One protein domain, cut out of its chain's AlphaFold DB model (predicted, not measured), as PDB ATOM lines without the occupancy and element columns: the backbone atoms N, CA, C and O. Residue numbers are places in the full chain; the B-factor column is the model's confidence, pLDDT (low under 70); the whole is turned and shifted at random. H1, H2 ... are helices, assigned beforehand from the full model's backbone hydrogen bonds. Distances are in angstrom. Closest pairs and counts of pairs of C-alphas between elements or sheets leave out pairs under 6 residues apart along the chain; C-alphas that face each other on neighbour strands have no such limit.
ATOM      1  N   ARG A 354     -49.417  -6.224 -48.994       58.56
ATOM      2  CA  ARG A 354     -48.358  -5.644 -49.841       58.56
ATOM      3  C   ARG A 354     -47.390  -4.790 -49.026       58.56
ATOM      4  O   ARG A 354     -46.191  -4.908 -49.253       58.56
ATOM      5  N   MET A 355     -47.873  -4.027 -48.044       59.97
ATOM      6  CA  MET A 355     -47.016  -3.221 -47.162       59.97
ATOM      7  C   MET A 355     -45.970  -4.087 -46.439       59.97
ATOM      8  O   MET A 355     -44.785  -3.769 -46.478       59.97
ATOM      9  N   SER A 356     -46.364  -5.254 -45.909       69.75
ATOM     10  CA  SER A 356     -45.423  -6.240 -45.343       69.75
ATOM     11  C   SER A 356     -44.355  -6.697 -46.353       69.75
ATOM     12  O   SER A 356     -43.179  -6.801 -46.009       69.75
ATOM     13  N   LYS A 357     -44.717  -6.907 -47.628       74.94
ATOM     14  CA  LYS A 357     -43.759  -7.295 -48.682       74.94
ATOM     15  C   LYS A 357     -42.790  -6.166 -49.037       74.94
ATOM     16  O   LYS A 357     -41.618  -6.449 -49.258       74.94
ATOM     17  N   ILE A 358     -43.259  -4.915 -49.058       72.25
ATOM     18  CA  ILE A 358     -42.409  -3.734 -49.275       72.25
ATOM     19  C   ILE A 358     -41.430  -3.579 -48.108       72.25
ATOM     20  O   ILE A 358     -40.235  -3.462 -48.351       72.25
ATOM     21  N   VAL A 359     -41.893  -3.686 -46.856       72.81
ATOM     22  CA  VAL A 359     -41.024  -3.624 -45.668       72.81
ATOM     23  C   VAL A 359     -39.985  -4.751 -45.677       72.81
ATOM     24  O   VAL A 359     -38.803  -4.467 -45.516       72.81
ATOM     25  N   LYS A 360     -40.373  -6.007 -45.948       76.31
ATOM     26  CA  LYS A 360     -39.425  -7.138 -46.055       76.31
ATOM     27  C   LYS A 360     -38.424  -6.994 -47.206       76.31
ATOM     28  O   LYS A 360     -37.292  -7.461 -47.094       76.31
ATOM     29  N   TRP A 361     -38.825  -6.383 -48.321       83.00
ATOM     30  CA  TRP A 361     -37.909  -6.090 -49.424       83.00
ATOM     31  C   TRP A 361     -36.947  -4.956 -49.062       83.00
ATOM     32  O   TRP A 361     -35.749  -5.096 -49.283       83.00
ATOM     33  N   LEU A 362     -37.447  -3.879 -48.448       79.38
ATOM     34  CA  LEU A 362     -36.662  -2.710 -48.059       79.38
ATOM     35  C   LEU A 362     -35.652  -3.041 -46.952       79.38
ATOM     36  O   LEU A 362     -34.488  -2.676 -47.079       79.38
ATOM     37  N   THR A 363     -36.038  -3.795 -45.917       76.38
ATOM     38  CA  THR A 363     -35.083  -4.256 -44.893       76.38
ATOM     39  C   THR A 363     -34.029  -5.174 -45.502       76.38
ATOM     40  O   THR A 363     -32.843  -4.973 -45.257       76.38
ATOM     41  N   LYS A 364     -34.413  -6.126 -46.366       78.31
ATOM     42  CA  LYS A 364     -33.449  -6.973 -47.087       78.31
ATOM     43  C   LYS A 364     -32.510  -6.153 -47.981       78.31
ATOM     44  O   LYS A 364     -31.320  -6.460 -48.034       78.31
ATOM     45  N   PHE A 365     -33.018  -5.128 -48.663       76.75
ATOM     46  CA  PHE A 365     -32.224  -4.224 -49.496       76.75
ATOM     47  C   PHE A 365     -31.211  -3.441 -48.649       76.75
ATOM     48  O   PHE A 365     -30.018  -3.503 -48.940       76.75
ATOM     49  N   ILE A 366     -31.660  -2.813 -47.557       77.56
ATOM     50  CA  ILE A 366     -30.804  -2.080 -46.613       77.56
ATOM     51  C   ILE A 366     -29.737  -3.012 -46.025       77.56
ATOM     52  O   ILE A 366     -28.556  -2.714 -46.157       77.56
ATOM     53  N   PHE A 367     -30.098  -4.180 -45.479       76.75
ATOM     54  CA  PHE A 367     -29.110  -5.133 -44.951       76.75
ATOM     55  C   PHE A 367     -28.094  -5.594 -46.001       76.75
ATOM     56  O   PHE A 367     -26.913  -5.734 -45.686       76.75
ATOM     57  N   THR A 368     -28.524  -5.797 -47.250       77.62
ATOM     58  CA  THR A 368     -27.609  -6.169 -48.339       77.62
ATOM     59  C   THR A 368     -26.656  -5.016 -48.669       77.62
ATOM     60  O   THR A 368     -25.456  -5.245 -48.784       77.62
ATOM     61  N   MET A 369     -27.162  -3.783 -48.773       76.56
ATOM     62  CA  MET A 369     -26.374  -2.595 -49.115       76.56
ATOM     63  C   MET A 369     -25.423  -2.177 -47.985       76.56
ATOM     64  O   MET A 369     -24.246  -1.928 -48.233       76.56
ATOM     65  N   THR A 370     -25.883  -2.161 -46.734       78.56
ATOM     66  CA  THR A 370     -25.028  -1.929 -45.561       78.56
ATOM     67  C   THR A 370     -23.979  -3.032 -45.427       78.56
ATOM     68  O   THR A 370     -22.825  -2.730 -45.139       78.56
ATOM     69  N   GLY A 371     -24.332  -4.295 -45.700       81.44
ATOM     70  CA  GLY A 371     -23.388  -5.413 -45.704       81.44
ATOM     71  C   GLY A 371     -22.288  -5.272 -46.760       81.44
ATOM     72  O   GLY A 371     -21.107  -5.399 -46.434       81.44
ATOM     73  N   THR A 372     -22.637  -4.961 -48.013       76.69
ATOM     74  CA  THR A 372     -21.635  -4.775 -49.079       76.69
ATOM     75  C   THR A 372     -20.788  -3.523 -48.867       76.69
ATOM     76  O   THR A 372     -19.585  -3.572 -49.130       76.69
ATOM     77  N   LEU A 373     -21.357  -2.438 -48.329       77.31
ATOM     78  CA  LEU A 373     -20.599  -1.249 -47.924       77.31
ATOM     79  C   LEU A 373     -19.625  -1.561 -46.779       77.31
ATOM     80  O   LEU A 373     -18.455  -1.198 -46.882       77.31
ATOM     81  N   LEU A 374     -20.053  -2.289 -45.740       80.50
ATOM     82  CA  LEU A 374     -19.192  -2.685 -44.618       80.50
ATOM     83  C   LEU A 374     -18.018  -3.560 -45.090       80.50
ATOM     84  O   LEU A 374     -16.879  -3.328 -44.683       80.50
ATOM     85  N   VAL A 375     -18.274  -4.529 -45.978       77.44
ATOM     86  CA  VAL A 375     -17.233  -5.389 -46.573       77.44
ATOM     87  C   VAL A 375     -16.281  -4.582 -47.458       77.44
ATOM     88  O   VAL A 375     -15.068  -4.732 -47.330       77.44
ATOM     89  N   SER A 376     -16.799  -3.685 -48.303       72.62
ATOM     90  CA  SER A 376     -15.974  -2.835 -49.180       72.62
ATOM     91  C   SER A 376     -15.089  -1.877 -48.376       72.62
ATOM     92  O   SER A 376     -13.898  -1.750 -48.655       72.62
ATOM     93  N   PHE A 377     -15.645  -1.250 -47.336       78.56
ATOM     94  CA  PHE A 377     -14.912  -0.359 -46.438       78.56
ATOM     95  C   PHE A 377     -13.875  -1.115 -45.598       78.56
ATOM     96  O   PHE A 377     -12.758  -0.634 -45.428       78.56
ATOM     97  N   SER A 378     -14.198  -2.330 -45.143       78.50
ATOM     98  CA  SER A 378     -13.241  -3.206 -44.451       78.50
ATOM     99  C   SER A 378     -12.090  -3.620 -45.369       78.50
ATOM    100  O   SER A 378     -10.940  -3.583 -44.943       78.50
ATOM    101  N   GLY A 379     -12.369  -3.952 -46.636       79.50
ATOM    102  CA  GLY A 379     -11.343  -4.221 -47.647       79.50
ATOM    103  C   GLY A 379     -10.428  -3.015 -47.879       79.50
ATOM    104  O   GLY A 379      -9.211  -3.139 -47.782       79.50
ATOM    105  N   TRP A 380     -11.011  -1.829 -48.072       83.56
ATOM    106  CA  TRP A 380     -10.263  -0.578 -48.223       83.56
ATOM    107  C   TRP A 380      -9.388  -0.256 -47.000       83.56
ATOM    108  O   TRP A 380      -8.228   0.118 -47.159       83.56
ATOM    109  N   LEU A 381      -9.892  -0.462 -45.777       77.06
ATOM    110  CA  LEU A 381      -9.098  -0.310 -44.551       77.06
ATOM    111  C   LEU A 381      -7.966  -1.343 -44.447       77.06
ATOM    112  O   LEU A 381      -6.870  -0.987 -44.018       77.06
ATOM    113  N   ILE A 382      -8.195  -2.597 -44.852       76.31
ATOM    114  CA  ILE A 382      -7.146  -3.628 -44.902       76.31
ATOM    115  C   ILE A 382      -6.043  -3.220 -45.887       76.31
ATOM    116  O   ILE A 382      -4.866  -3.315 -45.539       76.31
ATOM    117  N   ASP A 383      -6.398  -2.719 -47.072       77.00
ATOM    118  CA  ASP A 383      -5.418  -2.264 -48.063       77.00
ATOM    119  C   ASP A 383      -4.644  -1.024 -47.579       77.00
ATOM    120  O   ASP A 383      -3.419  -0.991 -47.703       77.00
ATOM    121  N   GLN A 384      -5.300  -0.058 -46.925       67.12
ATOM    122  CA  GLN A 384      -4.625   1.083 -46.282       67.12
ATOM    123  C   GLN A 384      -3.642   0.639 -45.182       67.12
ATOM    124  O   GLN A 384      -2.506   1.113 -45.129       67.12
ATOM    125  N   VAL A 385      -4.036  -0.311 -44.325       66.31
ATOM    126  CA  VAL A 385      -3.148  -0.889 -43.295       66.31
ATOM    127  C   VAL A 385      -1.989  -1.669 -43.931       66.31
ATOM    128  O   VAL A 385      -0.883  -1.668 -43.389       66.31
ATOM    129  N   ARG A 386      -2.206  -2.299 -45.090       64.75
ATOM    130  CA  ARG A 386      -1.198  -3.085 -45.817       64.75
ATOM    131  C   ARG A 386      -0.201  -2.234 -46.609       64.75
ATOM    132  O   ARG A 386       0.929  -2.673 -46.790       64.75
ATOM    133  N   LEU A 387      -0.595  -1.039 -47.049       57.22
ATOM    134  CA  LEU A 387       0.277  -0.066 -47.723       57.22
ATOM    135  C   LEU A 387       1.207   0.702 -46.749       57.22
ATOM    136  O   LEU A 387       2.144   1.365 -47.189       57.22
ATOM    137  N   SER A 388       0.994   0.592 -45.431       58.69
ATOM    138  CA  SER A 388       1.851   1.154 -44.370       58.69
ATOM    139  C   SER A 388       3.112   0.300 -44.143       58.69
ATOM    140  O   SER A 388       3.266  -0.344 -43.098       58.69
ATOM    141  N   ASP A 389       4.018   0.285 -45.122       58.16
ATOM    142  CA  ASP A 389       5.222  -0.554 -45.119       58.16
ATOM    143  C   ASP A 389       6.031  -0.527 -43.797       58.16
ATOM    144  O   ASP A 389       6.387   0.522 -43.256       58.16
ATOM    145  N   ASN A 390       6.421  -1.724 -43.341       55.66
ATOM    146  CA  ASN A 390       7.334  -2.036 -42.224       55.66
ATOM    147  C   ASN A 390       6.839  -1.955 -40.763       55.66
ATOM    148  O   ASN A 390       7.624  -2.323 -39.882       55.66
ATOM    149  N   ARG A 391       5.591  -1.575 -40.439       57.62
ATOM    150  CA  ARG A 391       5.041  -1.797 -39.074       57.62
ATOM    151  C   ARG A 391       3.566  -2.221 -39.103       57.62
ATOM    152  O   ARG A 391       2.758  -1.464 -39.634       57.62
ATOM    153  N   PRO A 392       3.177  -3.362 -38.491       58.78
ATOM    154  CA  PRO A 392       1.767  -3.711 -38.335       58.78
ATOM    155  C   PRO A 392       1.111  -2.697 -37.395       58.78
ATOM    156  O   PRO A 392       1.343  -2.699 -36.185       58.78
ATOM    157  N   ASN A 393       0.330  -1.780 -37.963       67.50
ATOM    158  CA  ASN A 393      -0.259  -0.684 -37.210       67.50
ATOM    159  C   ASN A 393      -1.421  -1.210 -36.348       67.50
ATOM    160  O   ASN A 393      -2.537  -1.389 -36.834       67.50
ATOM    161  N   VAL A 394      -1.142  -1.475 -35.066       74.44
ATOM    162  CA  VAL A 394      -2.089  -2.071 -34.103       74.44
ATOM    163  C   VAL A 394      -3.401  -1.283 -34.033       74.44
ATOM    164  O   VAL A 394      -4.470  -1.888 -33.984       74.44
ATOM    165  N   TYR A 395      -3.343   0.049 -34.134       71.44
ATOM    166  CA  TYR A 395      -4.531   0.906 -34.185       71.44
ATOM    167  C   TYR A 395      -5.456   0.563 -35.361       71.44
ATOM    168  O   TYR A 395      -6.672   0.540 -35.190       71.44
ATOM    169  N   GLY A 396      -4.900   0.219 -36.528       76.50
ATOM    170  CA  GLY A 396      -5.670  -0.224 -37.691       76.50
ATOM    171  C   GLY A 396      -6.445  -1.516 -37.425       76.50
ATOM    172  O   GLY A 396      -7.631  -1.590 -37.733       76.50
ATOM    173  N   TYR A 397      -5.821  -2.501 -36.771       75.31
ATOM    174  CA  TYR A 397      -6.494  -3.745 -36.373       75.31
ATOM    175  C   TYR A 397      -7.582  -3.515 -35.312       75.31
ATOM    176  O   TYR A 397      -8.665  -4.092 -35.417       75.31
ATOM    177  N   VAL A 398      -7.339  -2.643 -34.327       73.25
ATOM    178  CA  VAL A 398      -8.344  -2.282 -33.310       73.25
ATOM    179  C   VAL A 398      -9.550  -1.597 -33.959       73.25
ATOM    180  O   VAL A 398     -10.687  -2.007 -33.708       73.25
ATOM    181  N   ILE A 399      -9.328  -0.631 -34.855       74.44
ATOM    182  CA  ILE A 399     -10.393   0.048 -35.612       74.44
ATOM    183  C   ILE A 399     -11.180  -0.956 -36.467       74.44
ATOM    184  O   ILE A 399     -12.409  -0.989 -36.386       74.44
ATOM    185  N   LEU A 400     -10.496  -1.831 -37.214       75.62
ATOM    186  CA  LEU A 400     -11.138  -2.851 -38.051       75.62
ATOM    187  C   LEU A 400     -12.012  -3.805 -37.216       75.62
ATOM    188  O   LEU A 400     -13.162  -4.062 -37.571       75.62
ATOM    189  N   SER A 401     -11.501  -4.276 -36.072       73.75
ATOM    190  CA  SER A 401     -12.250  -5.153 -35.161       73.75
ATOM    191  C   SER A 401     -13.466  -4.457 -34.534       73.75
ATOM    192  O   SER A 401     -14.520  -5.075 -34.396       73.75
ATOM    193  N   SER A 402     -13.360  -3.156 -34.242       72.38
ATOM    194  CA  SER A 402     -14.454  -2.345 -33.692       72.38
ATOM    195  C   SER A 402     -15.579  -2.144 -34.712       72.38
ATOM    196  O   SER A 402     -16.751  -2.295 -34.373       72.38
ATOM    197  N   ILE A 403     -15.231  -1.870 -35.976       75.31
ATOM    198  CA  ILE A 403     -16.187  -1.757 -37.089       75.31
ATOM    199  C   ILE A 403     -16.885  -3.100 -37.335       75.31
ATOM    200  O   ILE A 403     -18.108  -3.139 -37.469       75.31
ATOM    201  N   PHE A 404     -16.132  -4.204 -37.342       74.31
ATOM    202  CA  PHE A 404     -16.692  -5.544 -37.526       74.31
ATOM    203  C   PHE A 404     -17.653  -5.922 -36.389       74.31
ATOM    204  O   PHE A 404     -18.766  -6.376 -36.651       74.31
ATOM    205  N   PHE A 405     -17.274  -5.669 -35.131       77.06
ATOM    206  CA  PHE A 405     -18.121  -5.936 -33.965       77.06
ATOM    207  C   PHE A 405     -19.389  -5.066 -33.950       77.06
ATOM    208  O   PHE A 405     -20.475  -5.568 -33.658       77.06
ATOM    209  N   LEU A 406     -19.287  -3.783 -34.318       77.19
ATOM    210  CA  LEU A 406     -20.443  -2.889 -34.418       77.19
ATOM    211  C   LEU A 406     -21.385  -3.300 -35.561       77.19
ATOM    212  O   LEU A 406     -22.599  -3.341 -35.363       77.19
ATOM    213  N   GLY A 407     -20.842  -3.670 -36.725       78.56
ATOM    214  CA  GLY A 407     -21.616  -4.198 -37.854       78.56
ATOM    215  C   GLY A 407     -22.324  -5.513 -37.515       78.56
ATOM    216  O   GLY A 407     -23.519  -5.652 -37.767       78.56
ATOM    217  N   TYR A 408     -21.628  -6.442 -36.856       76.25
ATOM    218  CA  TYR A 408     -22.212  -7.679 -36.330       76.25
ATOM    219  C   TYR A 408     -23.337  -7.394 -35.325       76.25
ATOM    220  O   TYR A 408     -24.423  -7.968 -35.434       76.25
ATOM    221  N   LYS A 409     -23.136  -6.443 -34.402       74.25
ATOM    222  CA  LYS A 409     -24.169  -6.031 -33.443       74.25
ATOM    223  C   LYS A 409     -25.390  -5.415 -34.137       74.25
ATOM    224  O   LYS A 409     -26.511  -5.747 -33.769       74.25
ATOM    225  N   LEU A 410     -25.205  -4.593 -35.173       70.25
ATOM    226  CA  LEU A 410     -26.310  -4.051 -35.977       70.25
ATOM    227  C   LEU A 410     -27.077  -5.145 -36.743       70.25
ATOM    228  O   LEU A 410     -28.299  -5.068 -36.842       70.25
ATOM    229  N   ILE A 411     -26.395  -6.186 -37.233       70.38
ATOM    230  CA  ILE A 411     -27.036  -7.337 -37.898       70.38
ATOM    231  C   ILE A 411     -27.825  -8.201 -36.900       70.38
ATOM    232  O   ILE A 411     -28.927  -8.642 -37.226       70.38
ATOM    233  N   LEU A 412     -27.304  -8.420 -35.687       67.69
ATOM    234  CA  LEU A 412     -28.022  -9.145 -34.632       67.69
ATOM    235  C   LEU A 412     -29.252  -8.374 -34.133       67.69
ATOM    236  O   LEU A 412     -30.355  -8.911 -34.143       67.69
ATOM    237  N   TYR A 413     -29.072  -7.119 -33.712       68.88
ATOM    238  CA  TYR A 413     -30.128  -6.319 -33.077       68.88
ATOM    239  C   TYR A 413     -31.142  -5.760 -34.085       68.88
ATOM    240  O   TYR A 413     -32.277  -5.472 -33.720       68.88
ATOM    241  N   GLY A 414     -30.758  -5.613 -35.357       60.16
ATOM    242  CA  GLY A 414     -31.666  -5.216 -36.435       60.16
ATOM    243  C   GLY A 414     -32.527  -6.361 -36.986       60.16
ATOM    244  O   GLY A 414     -33.353  -6.126 -37.869       60.16
ATOM    245  N   ARG A 415     -32.349  -7.596 -36.501       54.62
ATOM    246  CA  ARG A 415     -33.197  -8.735 -36.865       54.62
ATOM    247  C   ARG A 415     -34.494  -8.662 -36.042       54.62
ATOM    248  O   ARG A 415     -34.423  -8.833 -34.828       54.62
ATOM    249  N   PRO A 416     -35.671  -8.405 -36.649       54.09
ATOM    250  CA  PRO A 416     -36.915  -8.284 -35.893       54.09
ATOM    251  C   PRO A 416     -37.243  -9.611 -35.203       54.09
ATOM    252  O   PRO A 416     -37.179 -10.672 -35.828       54.09
ATOM    253  N   SER A 417     -37.598  -9.540 -33.917       50.53
ATOM    254  CA  SER A 417     -37.775 -10.714 -33.049       50.53
ATOM    255  C   SER A 417     -38.996 -11.577 -33.396       50.53
ATOM    256  O   SER A 417     -39.177 -12.639 -32.807       50.53
ATOM    257  N   ASP A 418     -39.825 -11.134 -34.342       49.28
ATOM    258  CA  ASP A 418     -41.178 -11.655 -34.565       49.28
ATOM    259  C   ASP A 418     -41.261 -12.700 -35.696       49.28
ATOM    260  O   ASP A 418     -42.319 -13.277 -35.929       49.28
ATOM    261  N   GLU A 419     -40.153 -12.980 -36.400       47.12
ATOM    262  CA  GLU A 419     -40.083 -14.003 -37.467       47.12
ATOM    263  C   GLU A 419     -39.371 -15.290 -36.995       47.12
ATOM    264  O   GLU A 419     -38.574 -15.898 -37.723       47.12
ATOM    265  N   VAL A 420     -39.657 -15.721 -35.761       48.62
ATOM    266  CA  VAL A 420     -39.247 -17.034 -35.234       48.62
ATOM    267  C   VAL A 420     -40.009 -18.132 -35.986       48.62
ATOM    268  O   VAL A 420     -41.226 -18.241 -35.876       48.62
ATOM    269  N   GLY A 421     -39.292 -18.939 -36.772       41.66
ATOM    270  CA  GLY A 421     -39.879 -20.014 -37.586       41.66
ATOM    271  C   GLY A 421     -39.149 -20.281 -38.904       41.66
ATOM    272  O   GLY A 421     -39.258 -21.373 -39.458       41.66
TER     273      GLY A 421
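AT A GLANCE: This is residues 354 to 421 of the 575 residues of an uncharacterized protein of Pseudovirgaria hyperparasitica (UniProt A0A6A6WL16). A long helical hairpin: H1 runs the length of a rod, a loop turns the backbone round, and the shorter H2 folds back side by side with it. The first residues of H1, 354 to 362, stick out past H2, and so does the tail, residues 416 to 421. The printed part has 68 residues with two named helices, H1 then H2, and no named strand; the class is all helix. It is only just loose, close to extended, with a radius of gyration of the C-alphas of 16.4 A, and spans 56 by 18 by 14 A.

HOW THE PARTS SIT: H1, residues 354 to 387, and H2, residues 394 to 413, form a helical hairpin. They touch, the closest C-alphas being those of Val 385 and Gly 396, 6.2 A apart. They run opposite ways at a shallow tilt of 9 degrees. In both helices every O i to N i+4 pair is within hydrogen-bond range.

IN THESE COORDINATES: H1 begins at C-alpha 354 (-48.358, -5.644, -49.841) and is 49.0 A long from first to last C-alpha. H2, 28.4 A long, ends at C-alpha 413 (-30.128, -6.319, -33.077).

THE WHOLE: The two C-alphas farthest apart, of Arg 354 and Asn 390, are 56.3 A apart. The printed part has no cut, and the link H1 to H2 is short. Residues 354 to 356, 384 to 393 and 412 to 421 have pLDDT under 70.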